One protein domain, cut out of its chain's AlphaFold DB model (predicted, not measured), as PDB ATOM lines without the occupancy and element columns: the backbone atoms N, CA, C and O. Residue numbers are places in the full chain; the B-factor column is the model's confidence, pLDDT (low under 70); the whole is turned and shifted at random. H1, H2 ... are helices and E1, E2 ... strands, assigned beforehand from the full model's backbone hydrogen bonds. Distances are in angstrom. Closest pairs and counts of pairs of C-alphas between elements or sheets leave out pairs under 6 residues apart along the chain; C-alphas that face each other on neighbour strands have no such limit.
ATOM      1  N   PRO A  41     -11.845  11.615 -15.533       78.12
ATOM      2  CA  PRO A  41     -10.974  12.778 -15.389       78.12
ATOM      3  C   PRO A  41     -11.780  14.058 -15.134       78.12
ATOM      4  O   PRO A  41     -11.227  15.151 -15.008       78.12
ATOM      5  N   ILE A  42     -13.105  13.935 -15.081       89.19
ATOM      6  CA  ILE A  42     -14.029  15.041 -14.907       89.19
ATOM      7  C   ILE A  42     -14.271  15.269 -13.409       89.19
ATOM      8  O   ILE A  42     -14.719  14.358 -12.708       89.19
ATOM      9  N   PRO A  43     -14.064  16.495 -12.894       90.19
ATOM     10  CA  PRO A  43     -14.292  16.807 -11.493       90.19
ATOM     11  C   PRO A  43     -15.711  16.445 -11.046       90.19
ATOM     12  O   PRO A  43     -16.699  16.895 -11.633       90.19
ATOM     13  N   LYS A  44     -15.826  15.705  -9.936       92.56
ATOM     14  CA  LYS A  44     -17.123  15.331  -9.341       92.56
ATOM     15  C   LYS A  44     -18.025  16.541  -9.094       92.56
ATOM     16  O   LYS A  44     -19.229  16.450  -9.300       92.56
ATOM     17  N   ALA A  45     -17.442  17.676  -8.701       94.06
ATOM     18  CA  ALA A  45     -18.168  18.927  -8.495       94.06
ATOM     19  C   ALA A  45     -18.832  19.443  -9.783       94.06
ATOM     20  O   ALA A  45     -19.956  19.926  -9.727       94.06
ATOM     21  N   LEU A  46     -18.180  19.290 -10.943       93.31
ATOM     22  CA  LEU A  46     -18.742  19.698 -12.231       93.31
ATOM     23  C   LEU A  46     -19.939  18.817 -12.611       93.31
ATOM     24  O   LEU A  46     -20.977  19.332 -13.016       93.31
ATOM     25  N   LYS A  47     -19.832  17.495 -12.416       95.44
ATOM     26  CA  LYS A  47     -20.961  16.572 -12.632       95.44
ATOM     27  C   LYS A  47     -22.114  16.862 -11.677       95.44
ATOM     28  O   LYS A  47     -23.259  16.943 -12.109       95.44
ATOM     29  N   ALA A  48     -21.808  17.051 -10.393       97.00
ATOM     30  CA  ALA A  48     -22.800  17.368  -9.373       97.00
ATOM     31  C   ALA A  48     -23.518  18.694  -9.661       97.00
ATOM     32  O   ALA A  48     -24.723  18.774  -9.462       97.00
ATOM     33  N   PHE A  49     -22.804  19.699 -10.176       95.81
ATOM     34  CA  PHE A  49     -23.386  20.986 -10.549       95.81
ATOM     35  C   PHE A  49     -24.496  20.839 -11.599       95.81
ATOM     36  O   PHE A  49     -25.589  21.354 -11.397       95.81
ATOM     37  N   PHE A  50     -24.263  20.100 -12.688       97.00
ATOM     38  CA  PHE A  50     -25.287  19.900 -13.725       97.00
ATOM     39  C   PHE A  50     -26.374  18.889 -13.337       97.00
ATOM     40  O   PHE A  50     -27.508  18.980 -13.818       97.00
ATOM     41  N   ALA A  51     -26.054  17.943 -12.454       97.62
ATOM     42  CA  ALA A  51     -27.010  16.976 -11.924       97.62
ATOM     43  C   ALA A  51     -27.917  17.551 -10.819       97.62
ATOM     44  O   ALA A  51     -28.871  16.888 -10.417       97.62
ATOM     45  N   ASP A  52     -27.647  18.759 -10.315       97.94
ATOM     46  CA  ASP A  52     -28.502  19.422  -9.333       97.94
ATOM     47  C   ASP A  52     -29.761  19.991 -10.021       97.94
ATOM     48  O   ASP A  52     -29.646  20.877 -10.869       97.94
ATOM     49  N   PRO A  53     -30.986  19.550  -9.669       97.38
ATOM     50  CA  PRO A  53     -32.217  20.048 -10.292       97.38
ATOM     51  C   PRO A  53     -32.474  21.544 -10.044       97.38
ATOM     52  O   PRO A  53     -33.274  22.157 -10.754       97.38
ATOM     53  N   ARG A  54     -31.797  22.150  -9.059       96.88
ATOM     54  CA  ARG A  54     -31.858  23.595  -8.787       96.88
ATOM     55  C   ARG A  54     -31.065  24.413  -9.808       96.88
ATOM     56  O   ARG A  54     -31.274  25.620  -9.906       96.88
ATOM     57  N   VAL A  55     -30.162  23.780 -10.557       95.50
ATOM     58  CA  VAL A  55     -29.358  24.421 -11.599       95.50
ATOM     59  C   VAL A  55     -30.082  24.297 -12.933       95.50
ATOM     60  O   VAL A  55     -30.167  23.220 -13.514       95.50
ATOM     61  N   MET A  56     -30.583  25.424 -13.442       96.06
ATOM     62  CA  MET A  56     -31.139  25.497 -14.791       96.06
ATOM     63  C   MET A  56     -30.014  25.748 -15.797       96.06
ATOM     64  O   MET A  56     -29.470  26.851 -15.878       96.06
ATOM     65  N   ALA A  57     -29.661  24.725 -16.569       96.69
ATOM     66  CA  ALA A  57     -28.633  24.836 -17.594       96.69
ATOM     67  C   ALA A  57     -29.258  25.309 -18.909       96.69
ATOM     68  O   ALA A  57     -29.918  24.538 -19.605       96.69
ATOM     69  N   ILE A  58     -29.046  26.580 -19.246       95.44
ATOM     70  CA  ILE A  58     -29.600  27.197 -20.453       95.44
ATOM     71  C   ILE A  58     -28.561  27.151 -21.572       95.44
ATOM     72  O   ILE A  58     -27.434  27.616 -21.407       95.44
ATOM     73  N   GLY A  59     -28.951  26.639 -22.734       94.38
ATOM     74  CA  GLY A  59     -28.108  26.638 -23.925       94.38
ATOM     75  C   GLY A  59     -28.923  26.480 -25.200       94.38
ATOM     76  O   GLY A  59     -30.151  26.468 -25.170       94.38
ATOM     77  N   ARG A  60     -28.246  26.361 -26.341       93.44
ATOM     78  CA  ARG A  60     -28.883  26.099 -27.639       93.44
ATOM     79  C   ARG A  60     -28.650  24.665 -28.064       93.44
ATOM     80  O   ARG A  60     -27.558  24.137 -27.863       93.44
ATOM     81  N   LYS A  61     -29.645  24.069 -28.724       91.50
ATOM     82  CA  LYS A  61     -29.600  22.676 -29.190       91.50
ATOM     83  C   LYS A  61     -29.256  21.720 -28.040       91.50
ATOM     84  O   LYS A  61     -28.495  20.765 -28.222       91.50
ATOM     85  N   MET A  62     -29.828  21.972 -26.859       94.06
ATOM     86  CA  MET A  62     -29.410  21.329 -25.604       94.06
ATOM     87  C   MET A  62     -29.521  19.809 -25.650       94.06
ATOM     88  O   MET A  62     -28.665  19.125 -25.107       94.06
ATOM     89  N   ARG A  63     -30.497  19.261 -26.383       94.12
ATOM     90  CA  ARG A  63     -30.630  17.808 -26.569       94.12
ATOM     91  C   ARG A  63     -29.355  17.162 -27.123       94.12
ATOM     92  O   ARG A  63     -28.957  16.101 -26.655       94.12
ATOM     93  N   GLY A  64     -28.728  17.788 -28.122       92.75
ATOM     94  CA  GLY A  64     -27.483  17.289 -28.711       92.75
ATOM     95  C   GLY A  64     -26.303  17.451 -27.757       92.75
ATOM     96  O   GLY A  64     -25.529  16.518 -27.578       92.75
ATOM     97  N   VAL A  65     -26.219  18.606 -27.092       93.50
ATOM     98  CA  VAL A  65     -25.172  18.904 -26.103       93.50
ATOM     99  C   VAL A  65     -25.206  17.904 -24.946       93.50
ATOM    100  O   VAL A  65     -24.183  17.307 -24.633       93.50
ATOM    101  N   MET A  66     -26.380  17.666 -24.355       95.88
ATOM    102  CA  MET A  66     -26.566  16.717 -23.252       95.88
ATOM    103  C   MET A  66     -26.152  15.304 -23.641       95.88
ATOM    104  O   MET A  66     -25.414  14.665 -22.902       95.88
ATOM    105  N   LYS A  67     -26.622  14.828 -24.804       94.56
ATOM    106  CA  LYS A  67     -26.308  13.485 -25.291       94.56
ATOM    107  C   LYS A  67     -24.794  13.291 -25.377       94.56
ATOM    108  O   LYS A  67     -24.266  12.343 -24.814       94.56
ATOM    109  N   ARG A  68     -24.105  14.229 -26.026       91.56
ATOM    110  CA  ARG A  68     -22.657  14.154 -26.231       91.56
ATOM    111  C   ARG A  68     -21.867  14.293 -24.933       91.56
ATOM    112  O   ARG A  68     -20.903  13.573 -24.731       91.56
ATOM    113  N   LEU A  69     -22.278  15.187 -24.033       93.25
ATOM    114  CA  LEU A  69     -21.607  15.355 -22.742       93.25
ATOM    115  C   LEU A  69     -21.801  14.153 -21.800       93.25
ATOM    116  O   LEU A  69     -20.909  13.867 -21.002       93.25
ATOM    117  N   ASP A  70     -22.919  13.433 -21.894       94.12
ATOM    118  CA  ASP A  70     -23.109  12.176 -21.161       94.12
ATOM    119  C   ASP A  70     -22.285  11.042 -21.791       94.12
ATOM    120  O   ASP A  70     -21.528  10.376 -21.091       94.12
ATOM    121  N   GLU A  71     -22.356  10.874 -23.116       91.25
ATOM    122  CA  GLU A  71     -21.623   9.827 -23.846       91.25
ATOM    123  C   GLU A  71     -20.099   9.965 -23.710       91.25
ATOM    124  O   GLU A  71     -19.417   8.977 -23.442       91.25
ATOM    125  N   ASP A  72     -19.568  11.182 -23.857       89.38
ATOM    126  CA  ASP A  72     -18.124  11.424 -23.856       89.38
ATOM    127  C   ASP A  72     -17.557  11.608 -22.435       89.38
ATOM    128  O   ASP A  72     -16.405  11.262 -22.182       89.38
ATOM    129  N   PHE A  73     -18.335  12.165 -21.496       90.75
ATOM    130  CA  PHE A  73     -17.815  12.646 -20.203       90.75
ATOM    131  C   PHE A  73     -18.648  12.234 -18.979       90.75
ATOM    132  O   PHE A  73     -18.280  12.547 -17.841       90.75
ATOM    133  N   GLY A  74     -19.784  11.556 -19.168       92.19
ATOM    134  CA  GLY A  74     -20.714  11.206 -18.093       92.19
ATOM    135  C   GLY A  74     -21.292  12.422 -17.360       92.19
ATOM    136  O   GLY A  74     -21.602  12.330 -16.169       92.19
ATOM    137  N   ILE A  75     -21.367  13.583 -18.021       94.94
ATOM    138  CA  ILE A  75     -21.969  14.799 -17.463       94.94
ATOM    139  C   ILE A  75     -23.465  14.780 -17.781       94.94
ATOM    140  O   ILE A  75     -23.881  14.960 -18.924       94.94
ATOM    141  N   LYS A  76     -24.276  14.605 -16.738       96.69
ATOM    142  CA  LYS A  76     -25.739  14.563 -16.828       96.69
ATOM    143  C   LYS A  76     -26.354  15.880 -16.386       96.69
ATOM    144  O   LYS A  76     -25.822  16.557 -15.513       96.69
ATOM    145  N   PHE A  77     -27.504  16.199 -16.969       98.00
ATOM    146  CA  PHE A  77     -28.251  17.421 -16.696       98.00
ATOM    147  C   PHE A  77     -29.599  17.076 -16.075       98.00
ATOM    148  O   PHE A  77     -30.377  16.341 -16.683       98.00
ATOM    149  N   ALA A  78     -29.891  17.622 -14.896       98.00
ATOM    150  CA  ALA A  78     -31.192  17.441 -14.253       98.00
ATOM    151  C   ALA A  78     -32.252  18.420 -14.779       98.00
ATOM    152  O   ALA A  78     -33.413  18.046 -14.922       98.00
ATOM    153  N   ASN A  79     -31.854  19.657 -15.096       97.50
ATOM    154  CA  ASN A  79     -32.761  20.705 -15.571       97.50
ATOM    155  C   ASN A  79     -32.165  21.493 -16.764       97.50
ATOM    156  O   ASN A  79     -31.769  22.655 -16.627       97.50
ATOM    157  N   PRO A  80     -32.025  20.852 -17.939       97.00
ATOM    158  CA  PRO A  80     -31.552  21.503 -19.154       97.00
ATOM    159  C   PRO A  80     -32.690  22.233 -19.872       97.00
ATOM    160  O   PRO A  80     -33.786  21.696 -20.037       97.00
ATOM    161  N   VAL A  81     -32.409  23.431 -20.375       96.25
ATOM    162  CA  VAL A  81     -33.387  24.248 -21.093       96.25
ATOM    163  C   VAL A  81     -32.796  24.758 -22.399       96.25
ATOM    164  O   VAL A  81     -31.745  25.398 -22.425       96.25
ATOM    165  N   ASP A  82     -33.497  24.483 -23.498       95.44
ATOM    166  CA  ASP A  82     -33.156  25.064 -24.789       95.44
ATOM    167  C   ASP A  82     -33.713  26.489 -24.883       95.44
ATOM    168  O   ASP A  82     -34.927  26.706 -24.831       95.44
ATOM    169  N   ILE A  83     -32.828  27.472 -25.023       95.38
ATOM    170  CA  ILE A  83     -33.208  28.884 -25.067       95.38
ATOM    171  C   ILE A  83     -34.127  29.197 -26.252       95.38
ATOM    172  O   ILE A  83     -35.003  30.046 -26.122       95.38
ATOM    173  N   ASN A  84     -34.001  28.495 -27.385       94.38
ATOM    174  CA  ASN A  84     -34.885  28.715 -28.528       94.38
ATOM    175  C   ASN A  84     -36.341  28.344 -28.177       94.38
ATOM    176  O   ASN A  84     -37.266  28.982 -28.671       94.38
ATOM    177  N   ILE A  85     -36.562  27.373 -27.280       92.38
ATOM    178  CA  ILE A  85     -37.904  27.034 -26.775       92.38
ATOM    179  C   ILE A  85     -38.425  28.143 -25.858       92.38
ATOM    180  O   ILE A  85     -39.566  28.571 -26.018       92.38
ATOM    181  N   LEU A  86     -37.589  28.646 -24.939       92.31
ATOM    182  CA  LEU A  86     -37.978  29.746 -24.048       92.31
ATOM    183  C   LEU A  86     -38.370  31.001 -24.824       92.31
ATOM    184  O   LEU A  86     -39.350  31.648 -24.475       92.31
ATOM    185  N   VAL A  87     -37.626  31.342 -25.877       92.50
ATOM    186  CA  VAL A  87     -37.904  32.544 -26.670       92.50
ATOM    187  C   VAL A  87     -39.193  32.396 -27.481       92.50
ATOM    188  O   VAL A  87     -39.953  33.354 -27.560       92.50
ATOM    189  N   VAL A  88     -39.486  31.207 -28.024       92.56
ATOM    190  CA  VAL A  88     -40.771  30.938 -28.702       92.56
ATOM    191  C   VAL A  88     -41.944  31.164 -27.751       92.56
ATOM    192  O   VAL A  88     -42.876  31.881 -28.097       92.56
ATOM    193  N   VAL A  89     -41.876  30.587 -26.548       90.44
ATOM    194  CA  VAL A  89     -42.945  30.715 -25.547       90.44
ATOM    195  C   VAL A  89     -43.043  32.144 -25.013       90.44
ATOM    196  O   VAL A  89     -44.138  32.632 -24.782       90.44
ATOM    197  N   GLY A  90     -41.912  32.818 -24.801       91.19
ATOM    198  CA  GLY A  90     -41.882  34.129 -24.155       91.19
ATOM    199  C   GLY A  90     -42.215  35.311 -25.064       91.19
ATOM    200  O   GLY A  90     -42.657  36.337 -24.557       91.19
ATOM    201  N   LEU A  91     -41.969  35.211 -26.377       89.50
ATOM    202  CA  LEU A  91     -42.247  36.306 -27.314       89.50
ATOM    203  C   LEU A  91     -43.603  36.185 -28.012       89.50
ATOM    204  O   LEU A  91     -44.142  37.217 -28.398       89.50
ATOM    205  N   GLU A  92     -44.123  34.968 -28.209       86.81
ATOM    206  CA  GLU A  92     -45.396  34.722 -28.918       86.81
ATOM    207  C   GLU A  92     -45.449  35.381 -30.317       86.81
ATOM    208  O   GLU A  92     -46.468  35.902 -30.765       86.81
ATOM    209  N   ARG A  93     -44.307  35.385 -31.019       85.88
ATOM    210  CA  ARG A  93     -44.140  35.954 -32.368       85.88
ATOM    211  C   ARG A  93     -44.076  34.835 -33.402       85.88
ATOM    212  O   ARG A  93     -42.989  34.476 -33.860       85.88
ATOM    213  N   ASP A  94     -45.230  34.263 -33.734       86.31
ATOM    214  CA  ASP A  94     -45.345  33.122 -34.655       86.31
ATOM    215  C   ASP A  94     -44.838  33.424 -36.074       86.31
ATOM    216  O   ASP A  94     -44.512  32.509 -36.830       86.31
ATOM    217  N   GLU A  95     -44.727  34.700 -36.452       90.88
ATOM    218  CA  GLU A  95     -44.169  35.103 -37.741       90.88
ATOM    219  C   GLU A  95     -42.634  34.992 -37.811       90.88
ATOM    220  O   GLU A  95     -42.055  35.093 -38.895       90.88
ATOM    221  N   LEU A  96     -41.960  34.804 -36.671       90.19
ATOM    222  CA  LEU A  96     -40.508  34.676 -36.577       90.19
ATOM    223  C   LEU A  96     -40.096  33.208 -36.407       90.19
ATOM    224  O   LEU A  96     -40.622  32.487 -35.563       90.19
ATOM    225  N   ASP A  97     -39.055  32.774 -37.124       91.25
ATOM    226  CA  ASP A  97     -38.491  31.422 -36.969       91.25
ATOM    227  C   ASP A  97     -37.539  31.319 -35.759       91.25
ATOM    228  O   ASP A  97     -36.356  30.970 -35.857       91.25
ATOM    229  N   LEU A  98     -38.066  31.645 -34.576       90.75
ATOM    230  CA  LEU A  98     -37.313  31.706 -33.321       90.75
ATOM    231  C   LEU A  98     -36.675  30.362 -32.950       90.75
ATOM    232  O   LEU A  98     -35.677  30.338 -32.234       90.75
ATOM    233  N   ARG A  99     -37.194  29.239 -33.461       90.00
ATOM    234  CA  ARG A  99     -36.646  27.897 -33.208       90.00
ATOM    235  C   ARG A  99     -35.279  27.676 -33.847       90.00
ATOM    236  O   ARG A  99     -34.480  26.921 -33.297       90.00
ATOM    237  N   ASN A 100     -34.999  28.334 -34.971       90.38
ATOM    238  CA  ASN A 100     -33.756  28.145 -35.720       90.38
ATOM    239  C   ASN A 100     -32.774  29.314 -35.589       90.38
ATOM    240  O   ASN A 100     -31.646  29.223 -36.078       90.38
ATOM    241  N   TYR A 101     -33.150  30.395 -34.901       92.50
ATOM    242  CA  TYR A 101     -32.266  31.545 -34.706       92.50
ATOM    243  C   TYR A 101     -30.978  31.162 -33.978       92.50
ATOM    244  O   TYR A 101     -30.980  30.381 -33.017       92.50
ATOM    245  N   ASP A 102     -29.865  31.724 -34.458       90.06
ATOM    246  CA  ASP A 102     -28.596  31.702 -33.747       90.06
ATOM    247  C   ASP A 102     -28.611  32.590 -32.497       90.06
ATOM    248  O   ASP A 102     -29.548  33.355 -32.275       90.06
ATOM    249  N   LEU A 103     -27.592  32.456 -31.643       87.56
ATOM    250  CA  LEU A 103     -27.550  33.213 -30.393       87.56
ATOM    251  C   LEU A 103     -27.496  34.729 -30.646       87.56
ATOM    252  O   LEU A 103     -28.096  35.476 -29.882       87.56
ATOM    253  N   ASN A 104     -26.837  35.174 -31.722       86.69
ATOM    254  CA  ASN A 104     -26.753  36.590 -32.073       86.69
ATOM    255  C   ASN A 104     -28.128  37.125 -32.497       86.69
ATOM    256  O   ASN A 104     -28.608  38.114 -31.949       86.69
ATOM    257  N   ARG A 105     -28.818  36.418 -33.398       89.50
ATOM    258  CA  ARG A 105     -30.186  36.747 -33.814       89.50
ATOM    259  C   ARG A 105     -31.156  36.741 -32.640       89.50
ATOM    260  O   ARG A 105     -31.912  37.694 -32.497       89.50
ATOM    261  N   LEU A 106     -31.111  35.723 -31.777       90.50
ATOM    262  CA  LEU A 106     -31.928  35.694 -30.561       90.50
ATOM    263  C   LEU A 106     -31.647  36.906 -29.672       90.50
ATOM    264  O   LEU A 106     -32.583  37.552 -29.211       90.50
ATOM    265  N   ALA A 107     -30.376  37.242 -29.450       88.44
ATOM    266  CA  ALA A 107     -30.011  38.364 -28.602       88.44
ATOM    267  C   ALA A 107     -30.479  39.706 -29.189       88.44
ATOM    268  O   ALA A 107     -31.009  40.530 -28.447       88.44
ATOM    269  N   MET A 108     -30.367  39.902 -30.507       88.81
ATOM    270  CA  MET A 108     -30.927  41.080 -31.176       88.81
ATOM    271  C   MET A 108     -32.450  41.144 -31.036       88.81
ATOM    272  O   MET A 108     -32.988  42.196 -30.710       88.81
ATOM    273  N   THR A 109     -33.150  40.030 -31.265       90.69
ATOM    274  CA  THR A 109     -34.617  39.987 -31.212       90.69
ATOM    275  C   THR A 109     -35.156  40.197 -29.798       90.69
ATOM    276  O   THR A 109     -36.131  40.921 -29.631       90.69
ATOM    277  N   VAL A 110     -34.532  39.596 -28.783       88.88
ATOM    278  CA  VAL A 110     -35.011  39.650 -27.392       88.88
ATOM    279  C   VAL A 110     -34.567  40.928 -26.683       88.88
ATOM    280  O   VAL A 110     -35.350  41.533 -25.959       88.88
ATOM    281  N   LEU A 111     -33.308  41.342 -26.858       87.81
ATOM    282  CA  LEU A 111     -32.743  42.474 -26.116       87.81
ATOM    283  C   LEU A 111     -32.824  43.796 -26.889       87.81
ATOM    284  O   LEU A 111     -32.564  44.843 -26.300       87.81
ATOM    285  N   GLY A 112     -33.114  43.764 -28.196       84.62
ATOM    286  CA  GLY A 112     -33.085  44.945 -29.067       84.62
ATOM    287  C   GLY A 112     -31.688  45.557 -29.230       84.62
ATOM    288  O   GLY A 112     -31.563  46.696 -29.672       84.62
ATOM    289  N   LYS A 113     -30.632  44.836 -28.829       72.00
ATOM    290  CA  LYS A 113     -29.251  45.329 -28.813       72.00
ATOM    291  C   LYS A 113     -28.428  44.679 -29.911       72.00
ATOM    292  O   LYS A 113     -28.437  43.457 -30.058       72.00
ATOM    293  N   HIS A 114     -27.672  45.509 -30.625       67.81
ATOM    294  CA  HIS A 114     -26.558  45.034 -31.428       67.81
ATOM    295  C   HIS A 114     -25.432  44.612 -30.484       67.81
ATOM    296  O   HIS A 114     -25.079  45.354 -29.564       67.81
ATOM    297  N   TRP A 115     -24.900  43.413 -30.685       66.69
ATOM    298  CA  TRP A 115     -23.683  42.999 -30.008       66.69
ATOM    299  C   TRP A 115     -22.520  43.339 -30.922       66.69
ATOM    300  O   TRP A 115     -22.324  42.688 -31.948       66.69
ATOM    301  N   ASP A 116     -21.732  44.337 -30.532       70.00
ATOM    302  CA  ASP A 116     -20.426  44.575 -31.142       70.00
ATOM    303  C   ASP A 116     -19.467  43.495 -30.639       70.00
ATOM    304  O   ASP A 116     -18.659  43.688 -29.729       70.00
ATOM    305  N   VAL A 117     -19.626  42.291 -31.189       67.75
ATOM    306  CA  VAL A 117     -18.710  41.187 -30.937       67.75
ATOM    307  C   VAL A 117     -17.447  41.472 -31.734       67.75
ATOM    308  O   VAL A 117     -17.418  41.330 -32.956       67.75
ATOM    309  N   ILE A 118     -16.396  41.887 -31.031       73.19
ATOM    310  CA  ILE A 118     -15.063  41.998 -31.614       73.19
ATOM    311  C   ILE A 118     -14.550  40.575 -31.815       73.19
ATOM    312  O   ILE A 118     -14.096  39.915 -30.878       73.19
ATOM    313  N   TRP A 119     -14.670  40.089 -33.045       73.31
ATOM    314  CA  TRP A 119     -14.097  38.810 -33.424       73.31
ATOM    315  C   TRP A 119     -12.580  38.949 -33.541       73.31
ATOM    316  O   TRP A 119     -12.096  39.910 -34.142       73.31
ATOM    317  N   PRO A 120     -11.813  38.007 -32.982       75.75
ATOM    318  CA  PRO A 120     -10.375  37.998 -33.172       75.75
ATOM    319  C   PRO A 120     -10.063  37.751 -34.657       75.75
ATOM    320  O   PRO A 120     -10.662  36.882 -35.289       75.75
TER     321      PRO A 120
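What this domain is: This is residues 41 to 120 of the 134 residues of an uncharacterized protein of Capsicum chinense (UniProt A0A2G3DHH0). A tiny parallel sheet, E1 and E2, sits in the middle of a loose model, with H1 and H2 toward one end and H3 and H4 side by side toward the other. The printed part has 80 residues, with four named helices and two named strands in the order H1 E1 H2 E2 H3 H4 along the chain; helices hold 38 and strands 6 of the 44 residues in named elements, and the class is mostly helix. The radius of gyration of the C-alphas is 15.2 A, the spans 42 by 34 by 21 A.

How they stand to each other: Look first at E1, residues 57 to 59, and E2, residues 80 to 82, parallel at 24 degrees; N 81 and O 57, 2.8 A apart, are within hydrogen-bond range. With H2, residues 62 to 73, between them in the chain, they form a strand-helix-strand unit, its crossover right-handed. H3, residues 83 to 91, touches H4, residues 103 to 111, the same way at a shallow tilt of 24 degrees; their closest C-alphas, Val 87 and Val 110, are 7.7 A apart. H1, residues 44 to 51, is apart from these three helices. In H1, H2, H3 and H4 every O i to N i+4 pair is within hydrogen-bond range.

Where its parts are: Find C-alpha 44 at (-17.123, 15.331, -9.341), where H1 begins. H2 measures 15.5 A; H4 ends at C-alpha 111, (-32.743, 42.474, -26.116).

The domain as a whole: The farthest C-alphas, Pro 41 and Glu 95, are 45.8 A apart. The printed part has no cut; the link H3 to H4 is long. Residues 114, 115 and 117 have pLDDT under 70.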